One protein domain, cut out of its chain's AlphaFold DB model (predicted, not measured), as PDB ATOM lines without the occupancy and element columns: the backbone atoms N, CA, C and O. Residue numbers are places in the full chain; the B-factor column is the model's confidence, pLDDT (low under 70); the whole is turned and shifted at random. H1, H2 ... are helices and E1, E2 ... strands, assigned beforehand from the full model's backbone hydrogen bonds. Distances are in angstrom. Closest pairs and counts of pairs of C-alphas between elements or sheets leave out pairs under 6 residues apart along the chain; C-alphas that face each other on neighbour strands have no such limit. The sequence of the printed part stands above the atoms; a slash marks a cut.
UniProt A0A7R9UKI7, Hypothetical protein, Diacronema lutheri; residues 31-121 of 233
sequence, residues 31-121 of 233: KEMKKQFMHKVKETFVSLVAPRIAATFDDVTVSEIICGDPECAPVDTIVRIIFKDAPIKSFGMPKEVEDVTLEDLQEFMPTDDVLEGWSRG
ATOM      1  N   LYS A  31      -2.987 135.648 -39.303       75.75
ATOM      2  CA  LYS A  31      -3.258 134.592 -40.289       75.75
ATOM      3  C   LYS A  31      -2.077 134.359 -41.237       75.75
ATOM      4  O   LYS A  31      -1.770 133.209 -41.540       75.75
ATOM      5  N   GLU A  32      -1.420 135.427 -41.688       81.69
ATOM      6  CA  GLU A  32      -0.283 135.318 -42.606       81.69
ATOM      7  C   GLU A  32       0.964 134.744 -41.921       81.69
ATOM      8  O   GLU A  32       1.595 133.847 -42.474       81.69
ATOM      9  N   MET A  33       1.274 135.165 -40.687       80.25
ATOM     10  CA  MET A  33       2.382 134.569 -39.924       80.25
ATOM     11  C   MET A  33       2.154 133.076 -39.675       80.25
ATOM     12  O   MET A  33       3.040 132.263 -39.911       80.25
ATOM     13  N   LYS A  34       0.931 132.686 -39.304       81.94
ATOM     14  CA  LYS A  34       0.575 131.273 -39.116       81.94
ATOM     15  C   LYS A  34       0.761 130.442 -40.388       81.94
ATOM     16  O   LYS A  34       1.233 129.311 -40.334       81.94
ATOM     17  N   LYS A  35       0.444 131.018 -41.551       86.69
ATOM     18  CA  LYS A  35       0.703 130.390 -42.852       86.69
ATOM     19  C   LYS A  35       2.198 130.190 -43.112       86.69
ATOM     20  O   LYS A  35       2.568 129.154 -43.657       86.69
ATOM     21  N   GLN A  36       3.040 131.139 -42.707       88.25
ATOM     22  CA  GLN A  36       4.498 131.005 -42.809       88.25
ATOM     23  C   GLN A  36       5.028 129.882 -41.911       88.25
ATOM     24  O   GLN A  36       5.842 129.087 -42.374       88.25
ATOM     25  N   PHE A  37       4.526 129.751 -40.679       89.06
ATOM     26  CA  PHE A  37       4.893 128.639 -39.793       89.06
ATOM     27  C   PHE A  37       4.478 127.280 -40.372       89.06
ATOM     28  O   PHE A  37       5.316 126.390 -40.486       89.06
ATOM     29  N   MET A  38       3.237 127.143 -40.858       88.88
ATOM     30  CA  MET A  38       2.783 125.918 -41.539       88.88
ATOM     31  C   MET A  38       3.655 125.569 -42.757       88.88
ATOM     32  O   MET A  38       3.991 124.405 -42.965       88.88
ATOM     33  N   HIS A  39       4.045 126.570 -43.555       92.00
ATOM     34  CA  HIS A  39       4.940 126.370 -44.697       92.00
ATOM     35  C   HIS A  39       6.327 125.894 -44.259       92.00
ATOM     36  O   HIS A  39       6.861 124.951 -44.833       92.00
ATOM     37  N   LYS A  40       6.881 126.500 -43.206       92.50
ATOM     38  CA  LYS A  40       8.179 126.121 -42.646       92.50
ATOM     39  C   LYS A  40       8.179 124.676 -42.148       92.50
ATOM     40  O   LYS A  40       9.115 123.938 -42.448       92.50
ATOM     41  N   VAL A  41       7.135 124.261 -41.427       92.50
ATOM     42  CA  VAL A  41       6.968 122.876 -40.955       92.50
ATOM     43  C   VAL A  41       6.888 121.913 -42.141       92.50
ATOM     44  O   VAL A  41       7.598 120.912 -42.157       92.50
ATOM     45  N   LYS A  42       6.101 122.249 -43.175       93.75
ATOM     46  CA  LYS A  42       6.009 121.460 -44.415       93.75
ATOM     47  C   LYS A  42       7.373 121.278 -45.082       93.75
ATOM     48  O   LYS A  42       7.748 120.153 -45.393       93.75
ATOM     49  N   GLU A  43       8.104 122.366 -45.318       93.75
ATOM     50  CA  GLU A  43       9.413 122.315 -45.981       93.75
ATOM     51  C   GLU A  43      10.432 121.528 -45.162       93.75
ATOM     52  O   GLU A  43      11.176 120.721 -45.713       93.75
ATOM     53  N   THR A  44      10.424 121.725 -43.842       93.44
ATOM     54  CA  THR A  44      11.332 121.030 -42.931       93.44
ATOM     55  C   THR A  44      11.048 119.529 -42.941       93.44
ATOM     56  O   THR A  44      11.971 118.746 -43.141       93.44
ATOM     57  N   PHE A  45       9.780 119.119 -42.843       93.88
ATOM     58  CA  PHE A  45       9.383 117.715 -42.968       93.88
ATOM     59  C   PHE A  45       9.838 117.106 -44.302       93.88
ATOM     60  O   PHE A  45      10.536 116.098 -44.309       93.88
ATOM     61  N   VAL A  46       9.522 117.741 -45.436       93.50
ATOM     62  CA  VAL A  46       9.919 117.224 -46.760       93.50
ATOM     63  C   VAL A  46      11.444 117.135 -46.902       93.50
ATOM     64  O   VAL A  46      11.931 116.239 -47.582       93.50
ATOM     65  N   SER A  47      12.201 118.026 -46.251       92.31
ATOM     66  CA  SER A  47      13.670 117.987 -46.257       92.31
ATOM     67  C   SER A  47      14.279 116.870 -45.401       92.31
ATOM     68  O   SER A  47      15.410 116.465 -45.664       92.31
ATOM     69  N   LEU A  48      13.549 116.388 -44.391       91.00
ATOM     70  CA  LEU A  48      13.973 115.290 -43.519       91.00
ATOM     71  C   LEU A  48      13.733 113.919 -44.155       91.00
ATOM     72  O   LEU A  48      14.496 112.990 -43.904       91.00
ATOM     73  N   VAL A  49      12.694 113.799 -44.981       92.56
ATOM     74  CA  VAL A  49      12.325 112.551 -45.655       92.56
ATOM     75  C   VAL A  49      13.292 112.240 -46.797       92.56
ATOM     76  O   VAL A  49      13.653 113.117 -47.588       92.56
ATOM     77  N   ALA A  50      13.666 110.966 -46.954       91.62
ATOM     78  CA  ALA A  50      14.504 110.545 -48.072       91.62
ATOM     79  C   ALA A  50      13.904 110.966 -49.438       91.62
ATOM     80  O   ALA A  50      12.721 110.713 -49.696       91.62
ATOM     81  N   PRO A  51      14.704 111.502 -50.387       91.88
ATOM     82  CA  PRO A  51      14.193 112.007 -51.669       91.88
ATOM     83  C   PRO A  51      13.378 110.986 -52.474       91.88
ATOM     84  O   PRO A  51      12.433 111.346 -53.173       91.88
ATOM     85  N   ARG A  52      13.733 109.698 -52.357       92.19
ATOM     86  CA  ARG A  52      13.023 108.583 -53.002       92.19
ATOM     87  C   ARG A  52      11.574 108.461 -52.520       92.19
ATOM     88  O   ARG A  52      10.688 108.207 -53.326       92.19
ATOM     89  N   ILE A  53      11.345 108.682 -51.226       92.06
ATOM     90  CA  ILE A  53      10.032 108.599 -50.585       92.06
ATOM     91  C   ILE A  53       9.264 109.889 -50.862       92.06
ATOM     92  O   ILE A  53       8.117 109.829 -51.292       92.06
ATOM     93  N   ALA A  54       9.912 111.051 -50.730       92.25
ATOM     94  CA  ALA A  54       9.290 112.343 -51.023       92.25
ATOM     95  C   ALA A  54       8.741 112.429 -52.463       92.25
ATOM     96  O   ALA A  54       7.722 113.071 -52.706       92.25
ATOM     97  N   ALA A  55       9.360 111.729 -53.422       93.00
ATOM     98  CA  ALA A  55       8.874 111.637 -54.799       93.00
ATOM     99  C   ALA A  55       7.521 110.906 -54.949       93.00
ATOM    100  O   ALA A  55       6.862 111.058 -55.984       93.00
ATOM    101  N   THR A  56       7.099 110.123 -53.952       94.31
ATOM    102  CA  THR A  56       5.802 109.421 -53.921       94.31
ATOM    103  C   THR A  56       4.653 110.309 -53.437       94.31
ATOM    104  O   THR A  56       3.484 109.976 -53.649       94.31
ATOM    105  N   PHE A  57       4.970 111.454 -52.828       94.94
ATOM    106  CA  PHE A  57       3.975 112.402 -52.346       94.94
ATOM    107  C   PHE A  57       3.368 113.171 -53.528       94.94
ATOM    108  O   PHE A  57       4.074 113.592 -54.448       94.94
ATOM    109  N   ASP A  58       2.051 113.341 -53.505       95.00
ATOM    110  CA  ASP A  58       1.318 114.278 -54.356       95.00
ATOM    111  C   ASP A  58       1.304 115.671 -53.708       95.00
ATOM    112  O   ASP A  58       1.676 116.660 -54.338       95.00
ATOM    113  N   ASP A  59       0.982 115.735 -52.410       94.25
ATOM    114  CA  ASP A  59       1.080 116.954 -51.604       94.25
ATOM    115  C   ASP A  59       1.259 116.641 -50.105       94.25
ATOM    116  O   ASP A  59       0.944 115.555 -49.618       94.25
ATOM    117  N   VAL A  60       1.750 117.623 -49.352       95.00
ATOM    118  CA  VAL A  60       1.829 117.586 -47.885       95.00
ATOM    119  C   VAL A  60       1.129 118.819 -47.331       95.00
ATOM    120  O   VAL A  60       1.419 119.949 -47.736       95.00
ATOM    121  N   THR A  61       0.220 118.623 -46.379       94.31
ATOM    122  CA  THR A  61      -0.545 119.710 -45.757       94.31
ATOM    123  C   THR A  61      -0.336 119.724 -44.251       94.31
ATOM    124  O   THR A  61      -0.261 118.678 -43.618       94.31
ATOM    125  N   VAL A  62      -0.235 120.921 -43.677       93.31
ATOM    126  CA  VAL A  62      -0.092 121.127 -42.232       93.31
ATOM    127  C   VAL A  62      -1.321 121.881 -41.748       93.31
ATOM    128  O   VAL A  62      -1.711 122.886 -42.344       93.31
ATOM    129  N   SER A  63      -1.958 121.376 -40.699       89.38
ATOM    130  CA  SER A  63      -3.171 121.955 -40.122       89.38
ATOM    131  C   SER A  63      -3.169 121.791 -38.615       89.38
ATOM    132  O   SER A  63      -2.754 120.749 -38.129       89.38
ATOM    133  N   GLU A  64      -3.713 122.760 -37.894       87.88
ATOM    134  CA  GLU A  64      -3.956 122.613 -36.461       87.88
ATOM    135  C   GLU A  64      -5.378 122.130 -36.190       87.88
ATOM    136  O   GLU A  64      -6.340 122.640 -36.780       87.88
ATOM    137  N   ILE A  65      -5.506 121.176 -35.274       81.56
ATOM    138  CA  ILE A  65      -6.782 120.744 -34.715       81.56
ATOM    139  C   ILE A  65      -6.860 121.223 -33.269       81.56
ATOM    140  O   ILE A  65      -5.951 121.007 -32.478       81.56
ATOM    141  N   ILE A  66      -7.965 121.887 -32.936       67.69
ATOM    142  CA  ILE A  66      -8.262 122.329 -31.573       67.69
ATOM    143  C   ILE A  66      -9.172 121.272 -30.954       67.69
ATOM    144  O   ILE A  66     -10.298 121.075 -31.425       67.69
ATOM    145  N   CYS A  67      -8.686 120.588 -29.920       59.44
ATOM    146  CA  CYS A  67      -9.492 119.657 -29.141       59.44
ATOM    147  C   CYS A  67     -10.533 120.469 -28.348       59.44
ATOM    148  O   CYS A  67     -10.197 121.409 -27.635       59.44
ATOM    149  N   GLY A  68     -11.823 120.163 -28.510       55.97
ATOM    150  CA  GLY A  68     -12.918 120.887 -27.842       55.97
ATOM    151  C   GLY A  68     -13.123 120.518 -26.367       55.97
ATOM    152  O   GLY A  68     -14.114 120.951 -25.779       55.97
ATOM    153  N   ASP A  69     -12.241 119.694 -25.801       52.22
ATOM    154  CA  ASP A  69     -12.314 119.197 -24.430       52.22
ATOM    155  C   ASP A  69     -11.324 119.975 -23.536       52.22
ATOM    156  O   ASP A  69     -10.140 120.051 -23.867       52.22
ATOM    157  N   PRO A  70     -11.783 120.581 -22.426       55.50
ATOM    158  CA  PRO A  70     -10.944 121.380 -21.535       55.50
ATOM    159  C   PRO A  70      -9.860 120.590 -20.777       55.50
ATOM    160  O   PRO A  70      -8.994 121.228 -20.179       55.50
ATOM    161  N   GLU A  71      -9.887 119.252 -20.782       55.25
ATOM    162  CA  GLU A  71      -8.849 118.391 -20.181       55.25
ATOM    163  C   GLU A  71      -7.890 117.770 -21.225       55.25
ATOM    164  O   GLU A  71      -6.945 117.068 -20.867       55.25
ATOM    165  N   CYS A  72      -8.111 118.036 -22.516       51.72
ATOM    166  CA  CYS A  72      -7.338 117.524 -23.653       51.72
ATOM    167  C   CYS A  72      -6.244 118.523 -24.080       51.72
ATOM    168  O   CYS A  72      -6.380 119.727 -23.850       51.72
ATOM    169  N   ALA A  73      -5.151 118.043 -24.697       54.16
ATOM    170  CA  ALA A  73      -4.059 118.903 -25.164       54.16
ATOM    171  C   ALA A  73      -4.609 120.068 -26.026       54.16
ATOM    172  O   ALA A  73      -5.459 119.843 -26.891       54.16
ATOM    173  N   PRO A  74      -4.185 121.321 -25.777       60.31
ATOM    174  CA  PRO A  74      -4.913 122.501 -26.249       60.31
ATOM    175  C   PRO A  74      -4.934 122.675 -27.780       60.31
ATOM    176  O   PRO A  74      -5.937 123.161 -28.308       60.31
ATOM    177  N   VAL A  75      -3.877 122.277 -28.505       64.56
ATOM    178  CA  VAL A  75      -3.785 122.333 -29.979       64.56
ATOM    179  C   VAL A  75      -2.832 121.247 -30.492       64.56
ATOM    180  O   VAL A  75      -1.693 121.171 -30.036       64.56
ATOM    181  N   ASP A  76      -3.271 120.468 -31.484       78.31
ATOM    182  CA  ASP A  76      -2.440 119.479 -32.176       78.31
ATOM    183  C   ASP A  76      -2.075 119.968 -33.583       78.31
ATOM    184  O   ASP A  76      -2.955 120.201 -34.423       78.31
ATOM    185  N   THR A  77      -0.781 120.083 -33.884       87.50
ATOM    186  CA  THR A  77      -0.307 120.281 -35.260       87.50
ATOM    187  C   THR A  77      -0.295 118.940 -35.977       87.50
ATOM    188  O   THR A  77       0.428 118.025 -35.602       87.50
ATOM    189  N   ILE A  78      -1.071 118.823 -37.050       89.12
ATOM    190  CA  ILE A  78      -1.182 117.609 -37.856       89.12
ATOM    191  C   ILE A  78      -0.560 117.838 -39.223       89.12
ATOM    192  O   ILE A  78      -0.928 118.773 -39.941       89.12
ATOM    193  N   VAL A  79       0.324 116.924 -39.607       92.44
ATOM    194  CA  VAL A  79       0.873 116.824 -40.956       92.44
ATOM    195  C   VAL A  79       0.130 115.706 -41.677       92.44
ATOM    196  O   VAL A  79       0.141 114.557 -41.240       92.44
ATOM    197  N   ARG A  80      -0.545 116.035 -42.779       93.69
ATOM    198  CA  ARG A  80      -1.195 115.060 -43.664       93.69
ATOM    199  C   ARG A  80      -0.374 114.900 -44.927       93.69
ATOM    200  O   ARG A  80      -0.033 115.886 -45.581       93.69
ATOM    201  N   ILE A  81      -0.123 113.652 -45.275       95.56
ATOM    202  CA  ILE A  81       0.643 113.235 -46.437       95.56
ATOM    203  C   ILE A  81      -0.353 112.660 -47.437       95.56
ATOM    204  O   ILE A  81      -1.060 111.690 -47.150       95.56
ATOM    205  N   ILE A  82      -0.435 113.297 -48.597       95.38
ATOM    206  CA  ILE A  82      -1.230 112.842 -49.730       95.38
ATOM    207  C   ILE A  82      -0.252 112.142 -50.664       95.38
ATOM    208  O   ILE A  82       0.669 112.766 -51.185       95.38
ATOM    209  N   PHE A  83      -0.422 110.839 -50.841       94.00
ATOM    210  CA  PHE A  83       0.384 110.043 -51.762       94.00
ATOM    211  C   PHE A  83      -0.274 109.999 -53.142       94.00
ATOM    212  O   PHE A  83      -1.489 110.145 -53.256       94.00
ATOM    213  N   LYS A  84       0.522 109.758 -54.189       92.31
ATOM    214  CA  LYS A  84       0.017 109.627 -55.568       92.31
ATOM    215  C   LYS A  84      -0.892 108.410 -55.752       92.31
ATOM    216  O   LYS A  84      -1.949 108.523 -56.360       92.31
ATOM    217  N   ASP A  85      -0.476 107.275 -55.192       91.88
ATOM    218  CA  ASP A  85      -1.095 105.963 -55.428       91.88
ATOM    219  C   ASP A  85      -1.499 105.240 -54.127       91.88
ATOM    220  O   ASP A  85      -1.801 104.049 -54.141       91.88
ATOM    221  N   ALA A  86      -1.516 105.947 -52.992       92.19
ATOM    222  CA  ALA A  86      -1.803 105.369 -51.681       92.19
ATOM    223  C   ALA A  86      -2.784 106.223 -50.852       92.19
ATOM    224  O   ALA A  86      -2.978 107.409 -51.139       92.19
ATOM    225  N   PRO A  87      -3.433 105.635 -49.825       91.69
ATOM    226  CA  PRO A  87      -4.339 106.365 -48.945       91.69
ATOM    227  C   PRO A  87      -3.657 107.545 -48.248       91.69
ATOM    228  O   PRO A  87      -2.477 107.493 -47.914       91.69
ATOM    229  N   ILE A  88      -4.430 108.594 -47.964       92.94
ATOM    230  CA  ILE A  88      -3.954 109.736 -47.176       92.94
ATOM    231  C   ILE A  88      -3.612 109.252 -45.766       92.94
ATOM    232  O   ILE A  88      -4.453 108.655 -45.090       92.94
ATOM    233  N   LYS A  89      -2.401 109.560 -45.310       94.00
ATOM    234  CA  LYS A  89      -1.944 109.282 -43.944       94.00
ATOM    235  C   LYS A  89      -1.602 110.581 -43.234       94.00
ATOM    236  O   LYS A  89      -1.423 111.626 -43.859       94.00
ATOM    237  N   SER A  90      -1.555 110.542 -41.911       91.31
ATOM    238  CA  SER A  90      -1.241 111.720 -41.114       91.31
ATOM    239  C   SER A  90      -0.604 111.345 -39.795       91.31
ATOM    240  O   SER A  90      -0.939 110.308 -39.234       91.31
ATOM    241  N   PHE A  91       0.233 112.235 -39.283       89.25
ATOM    242  CA  PHE A  91       0.764 112.173 -37.929       89.25
ATOM    243  C   PHE A  91       0.554 113.523 -37.238       89.25
ATOM    244  O   PHE A  91       0.412 114.557 -37.901       89.25
ATOM    245  N   GLY A  92       0.464 113.496 -35.911       87.62
ATOM    246  CA  GLY A  92       0.183 114.663 -35.082       87.62
ATOM    247  C   GLY A  92       1.303 114.936 -34.088       87.62
ATOM    248  O   GLY A  92       1.986 114.014 -33.652       87.62
ATOM    249  N   MET A  93       1.462 116.205 -33.734       86.69
ATOM    250  CA  MET A  93       2.353 116.703 -32.691       86.69
ATOM    251  C   MET A  93       1.507 117.479 -31.674       86.69
ATOM    252  O   MET A  93       0.750 118.358 -32.103       86.69
ATOM    253  N   PRO A  94       1.649 117.227 -30.358       83.19
ATOM    254  CA  PRO A  94       0.881 117.903 -29.309       83.19
ATOM    255  C   PRO A  94       1.425 119.315 -29.017       83.19
ATOM    256  O   PRO A  94       1.771 119.650 -27.884       83.19
ATOM    257  N   LYS A  95       1.588 120.124 -30.068       81.81
ATOM    258  CA  LYS A  95       2.138 121.486 -30.039       81.81
ATOM    259  C   LYS A  95       1.449 122.369 -31.076       81.81
ATOM    260  O   LYS A  95       1.029 121.890 -32.133       81.81
ATOM    261  N   GLU A  96       1.402 123.673 -30.806       86.00
ATOM    262  CA  GLU A  96       1.021 124.690 -31.791       86.00
ATOM    263  C   GLU A  96       2.078 124.794 -32.896       86.00
ATOM    264  O   GLU A  96       3.265 124.572 -32.666       86.00
ATOM    265  N   VAL A  97       1.664 125.169 -34.107       87.06
ATOM    266  CA  VAL A  97       2.544 125.182 -35.285       87.06
ATOM    267  C   VAL A  97       3.705 126.167 -35.142       87.06
ATOM    268  O   VAL A  97       4.741 126.012 -35.786       87.06
ATOM    269  N   GLU A  98       3.526 127.203 -34.322       86.81
ATOM    270  CA  GLU A  98       4.562 128.190 -34.021       86.81
ATOM    271  C   GLU A  98       5.660 127.646 -33.096       86.81
ATOM    272  O   GLU A  98       6.807 128.084 -33.208       86.81
ATOM    273  N   ASP A  99       5.335 126.641 -32.281       86.56
ATOM    274  CA  ASP A  99       6.239 126.011 -31.314       86.56
ATOM    275  C   ASP A  99       6.889 124.720 -31.841       86.56
ATOM    276  O   ASP A  99       7.717 124.123 -31.151       86.56
ATOM    277  N   VAL A 100       6.544 124.276 -33.057       86.12
ATOM    278  CA  VAL A 100       7.147 123.085 -33.674       86.12
ATOM    279  C   VAL A 100       8.605 123.362 -34.049       86.12
ATOM    280  O   VAL A 100       8.910 124.180 -34.927       86.12
ATOM    281  N   THR A 101       9.518 122.633 -33.412       88.31
ATOM    282  CA  THR A 101      10.951 122.665 -33.720       88.31
ATOM    283  C   THR A 101      11.366 121.538 -34.674       88.31
ATOM    284  O   THR A 101      10.580 120.661 -35.030       88.31
ATOM    285  N   LEU A 102      12.627 121.569 -35.121       85.69
ATOM    286  CA  LEU A 102      13.213 120.484 -35.916       85.69
ATOM    287  C   LEU A 102      13.262 119.166 -35.128       85.69
ATOM    288  O   LEU A 102      12.988 118.113 -35.693       85.69
ATOM    289  N   GLU A 103      13.615 119.245 -33.845       81.69
ATOM    290  CA  GLU A 103      13.728 118.095 -32.944       81.69
ATOM    291  C   GLU A 103      12.356 117.453 -32.734       81.69
ATOM    292  O   GLU A 103      12.223 116.242 -32.863       81.69
ATOM    293  N   ASP A 104      11.318 118.276 -32.558       83.94
ATOM    294  CA  ASP A 104       9.934 117.799 -32.478       83.94
ATOM    295  C   ASP A 104       9.522 117.062 -33.753       83.94
ATOM    296  O   ASP A 104       8.938 115.984 -33.700       83.94
ATOM    297  N   LEU A 105       9.848 117.616 -34.924       85.94
ATOM    298  CA  LEU A 105       9.563 116.928 -36.180       85.94
ATOM    299  C   LEU A 105      10.262 115.573 -36.245       85.94
ATOM    300  O   LEU A 105       9.627 114.612 -36.649       85.94
ATOM    301  N   GLN A 106      11.522 115.475 -35.826       83.56
ATOM    302  CA  GLN A 106      12.248 114.202 -35.809       83.56
ATOM    303  C   GLN A 106      11.685 113.203 -34.789       83.56
ATOM    304  O   GLN A 106      11.720 112.006 -35.053       83.56
ATOM    305  N   GLU A 107      11.161 113.680 -33.659       81.75
ATOM    306  CA  GLU A 107      10.566 112.849 -32.608       81.75
ATOM    307  C   GLU A 107       9.216 112.254 -33.032       81.75
ATOM    308  O   GLU A 107       8.962 111.069 -32.823       81.75
ATOM    309  N   PHE A 108       8.350 113.061 -33.651       85.62
ATOM    310  CA  PHE A 108       6.977 112.658 -33.979       85.62
ATOM    311  C   PHE A 108       6.793 112.174 -35.426       85.62
ATOM    312  O   PHE A 108       5.740 111.602 -35.741       85.62
ATOM    313  N   MET A 109       7.756 112.413 -36.328       90.19
ATOM    314  CA  MET A 109       7.633 111.982 -37.724       90.19
ATOM    315  C   MET A 109       7.809 110.466 -37.873       90.19
ATOM    316  O   MET A 109       8.687 109.888 -37.232       90.19
ATOM    317  N   PRO A 110       7.046 109.826 -38.778       89.75
ATOM    318  CA  PRO A 110       7.264 108.433 -39.128       89.75
ATOM    319  C   PRO A 110       8.670 108.176 -39.653       89.75
ATOM    320  O   PRO A 110       9.250 109.014 -40.345       89.75
ATOM    321  N   THR A 111       9.195 106.987 -39.358       89.56
ATOM    322  CA  THR A 111      10.456 106.530 -39.946       89.56
ATOM    323  C   THR A 111      10.320 106.381 -41.461       89.56
ATOM    324  O   THR A 111       9.224 106.175 -41.992       89.56
ATOM    325  N   ASP A 112      11.450 106.436 -42.168       90.06
ATOM    326  CA  ASP A 112      11.489 106.250 -43.622       90.06
ATOM    327  C   ASP A 112      10.839 104.925 -44.058       90.06
ATOM    328  O   ASP A 112      10.137 104.890 -45.065       90.06
ATOM    329  N   ASP A 113      11.000 103.851 -43.280       87.00
ATOM    330  CA  ASP A 113      10.386 102.552 -43.576       87.00
ATOM    331  C   ASP A 113       8.854 102.607 -43.491       87.00
ATOM    332  O   ASP A 113       8.161 102.050 -44.346       87.00
ATOM    333  N   VAL A 114       8.313 103.325 -42.498       89.81
ATOM    334  CA  VAL A 114       6.864 103.514 -42.348       89.81
ATOM    335  C   VAL A 114       6.314 104.374 -43.479       89.81
ATOM    336  O   VAL A 114       5.300 104.021 -44.082       89.81
ATOM    337  N   LEU A 115       6.995 105.473 -43.821       92.06
ATOM    338  CA  LEU A 115       6.606 106.328 -44.944       92.06
ATOM    339  C   LEU A 115       6.657 105.575 -46.278       92.06
ATOM    340  O   LEU A 115       5.777 105.750 -47.124       92.06
ATOM    341  N   GLU A 116       7.667 104.728 -46.473       92.12
ATOM    342  CA  GLU A 116       7.781 103.887 -47.657       92.12
ATOM    343  C   GLU A 116       6.661 102.839 -47.705       92.12
ATOM    344  O   GLU A 116       6.015 102.703 -48.745       92.12
ATOM    345  N   GLY A 117       6.361 102.155 -46.598       90.88
ATOM    346  CA  GLY A 117       5.233 101.224 -46.521       90.88
ATOM    347  C   GLY A 117       3.899 101.907 -46.831       90.88
ATOM    348  O   GLY A 117       3.147 101.439 -47.690       90.88
ATOM    349  N   TRP A 118       3.644 103.080 -46.242       94.19
ATOM    350  CA  TRP A 118       2.473 103.898 -46.574       94.19
ATOM    351  C   TRP A 118       2.408 104.259 -48.052       94.19
ATOM    352  O   TRP A 118       1.340 104.147 -48.646       94.19
ATOM    353  N   SER A 119       3.534 104.618 -48.675       92.50
ATOM    354  CA  SER A 119       3.578 104.934 -50.108       92.50
ATOM    355  C   SER A 119       3.218 103.747 -51.009       92.50
ATOM    356  O   SER A 119       2.722 103.947 -52.116       92.50
ATOM    357  N   ARG A 120       3.410 102.512 -50.524       91.44
ATOM    358  CA  ARG A 120       2.997 101.268 -51.194       91.44
ATOM    359  C   ARG A 120       1.546 100.873 -50.892       91.44
ATOM    360  O   ARG A 120       1.076  99.863 -51.410       91.44
ATOM    361  N   GLY A 121       0.841 101.652 -50.072       89.56
ATOM    362  CA  GLY A 121      -0.521 101.364 -49.629       89.56
ATOM    363  C   GLY A 121      -0.603 100.381 -48.458       89.56
ATOM    364  O   GLY A 121      -1.682  99.851 -48.201       89.56
TER     365      GLY A 121
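This is residues 31 to 121 of the 233 residues of the protein "Hypothetical protein" of Diacronema lutheri (UniProt A0A7R9UKI7). A small twisted antiparallel sheet, E1 E2 E3, has the long helix H1 slanting over one face, with short H3 on that face too: two layers, helices on one face of a sheet. Short H2 and H4 pack together at one end of the sheet, and the link of residues 66 to 75 lies at the other. The printed part has 91 residues, in the order H1 H2 E1 E2 E3 H3 H4, class mixed. It is compact, with a radius of gyration of the C-alphas of 13.3 A, yet elongated, spanning 39 by 25 by 22 A.

H1, residues 31 to 48, begins at C-alpha 31 (-3.258, 134.592, -40.289) and is 26.1 A long. H2 is residues 51 to 54. E1, residues 57 to 65, spans 22.3 A, E2, residues 76 to 83, 21.9 A, and E3, residues 89 to 93, 14.1 A. H3 is residues 102 to 108; H4, residues 112 to 119, ends at C-alpha 119 (3.578, 104.934, -50.108).

E1, E2 and E3 form a meander, each strand the antiparallel neighbour of the one before. In the hairpin E1 and E2, N 61 and O 80 are 2.9 A apart, within hydrogen-bond range; in the hairpin E2 and E3, N 79 and O 91 are 2.9 A apart. H1 is on the sheet at a height of 8.5 A, slantwise to the strands; its closest C-alphas to E1 are Met 38 and Val 62, 5.6 A. H1, with residues 44 to 48 alone, only just touches H3, with 3 pairs of C-alphas within 8 A, the closest Phe 45 and Leu 105, 6.8 A. H3 is on the sheet, Met 93 of E3 and Phe 108 being closest, C-alphas 6.3 A apart. H4 only grazes the sheet with residues 115 to 119 and touches H2, C-alphas of Ile 53 and Glu 116 closest at 6.0 A. Every O i to N i+4 pair is within hydrogen-bond range in H1, H3 and H4; H2 is too short for one.

The C-alphas farthest apart, Arg 52 and Pro 70, are 41.6 A apart. The printed part has no cut and no long link. Residues 66 to 75 are under 70 in pLDDT.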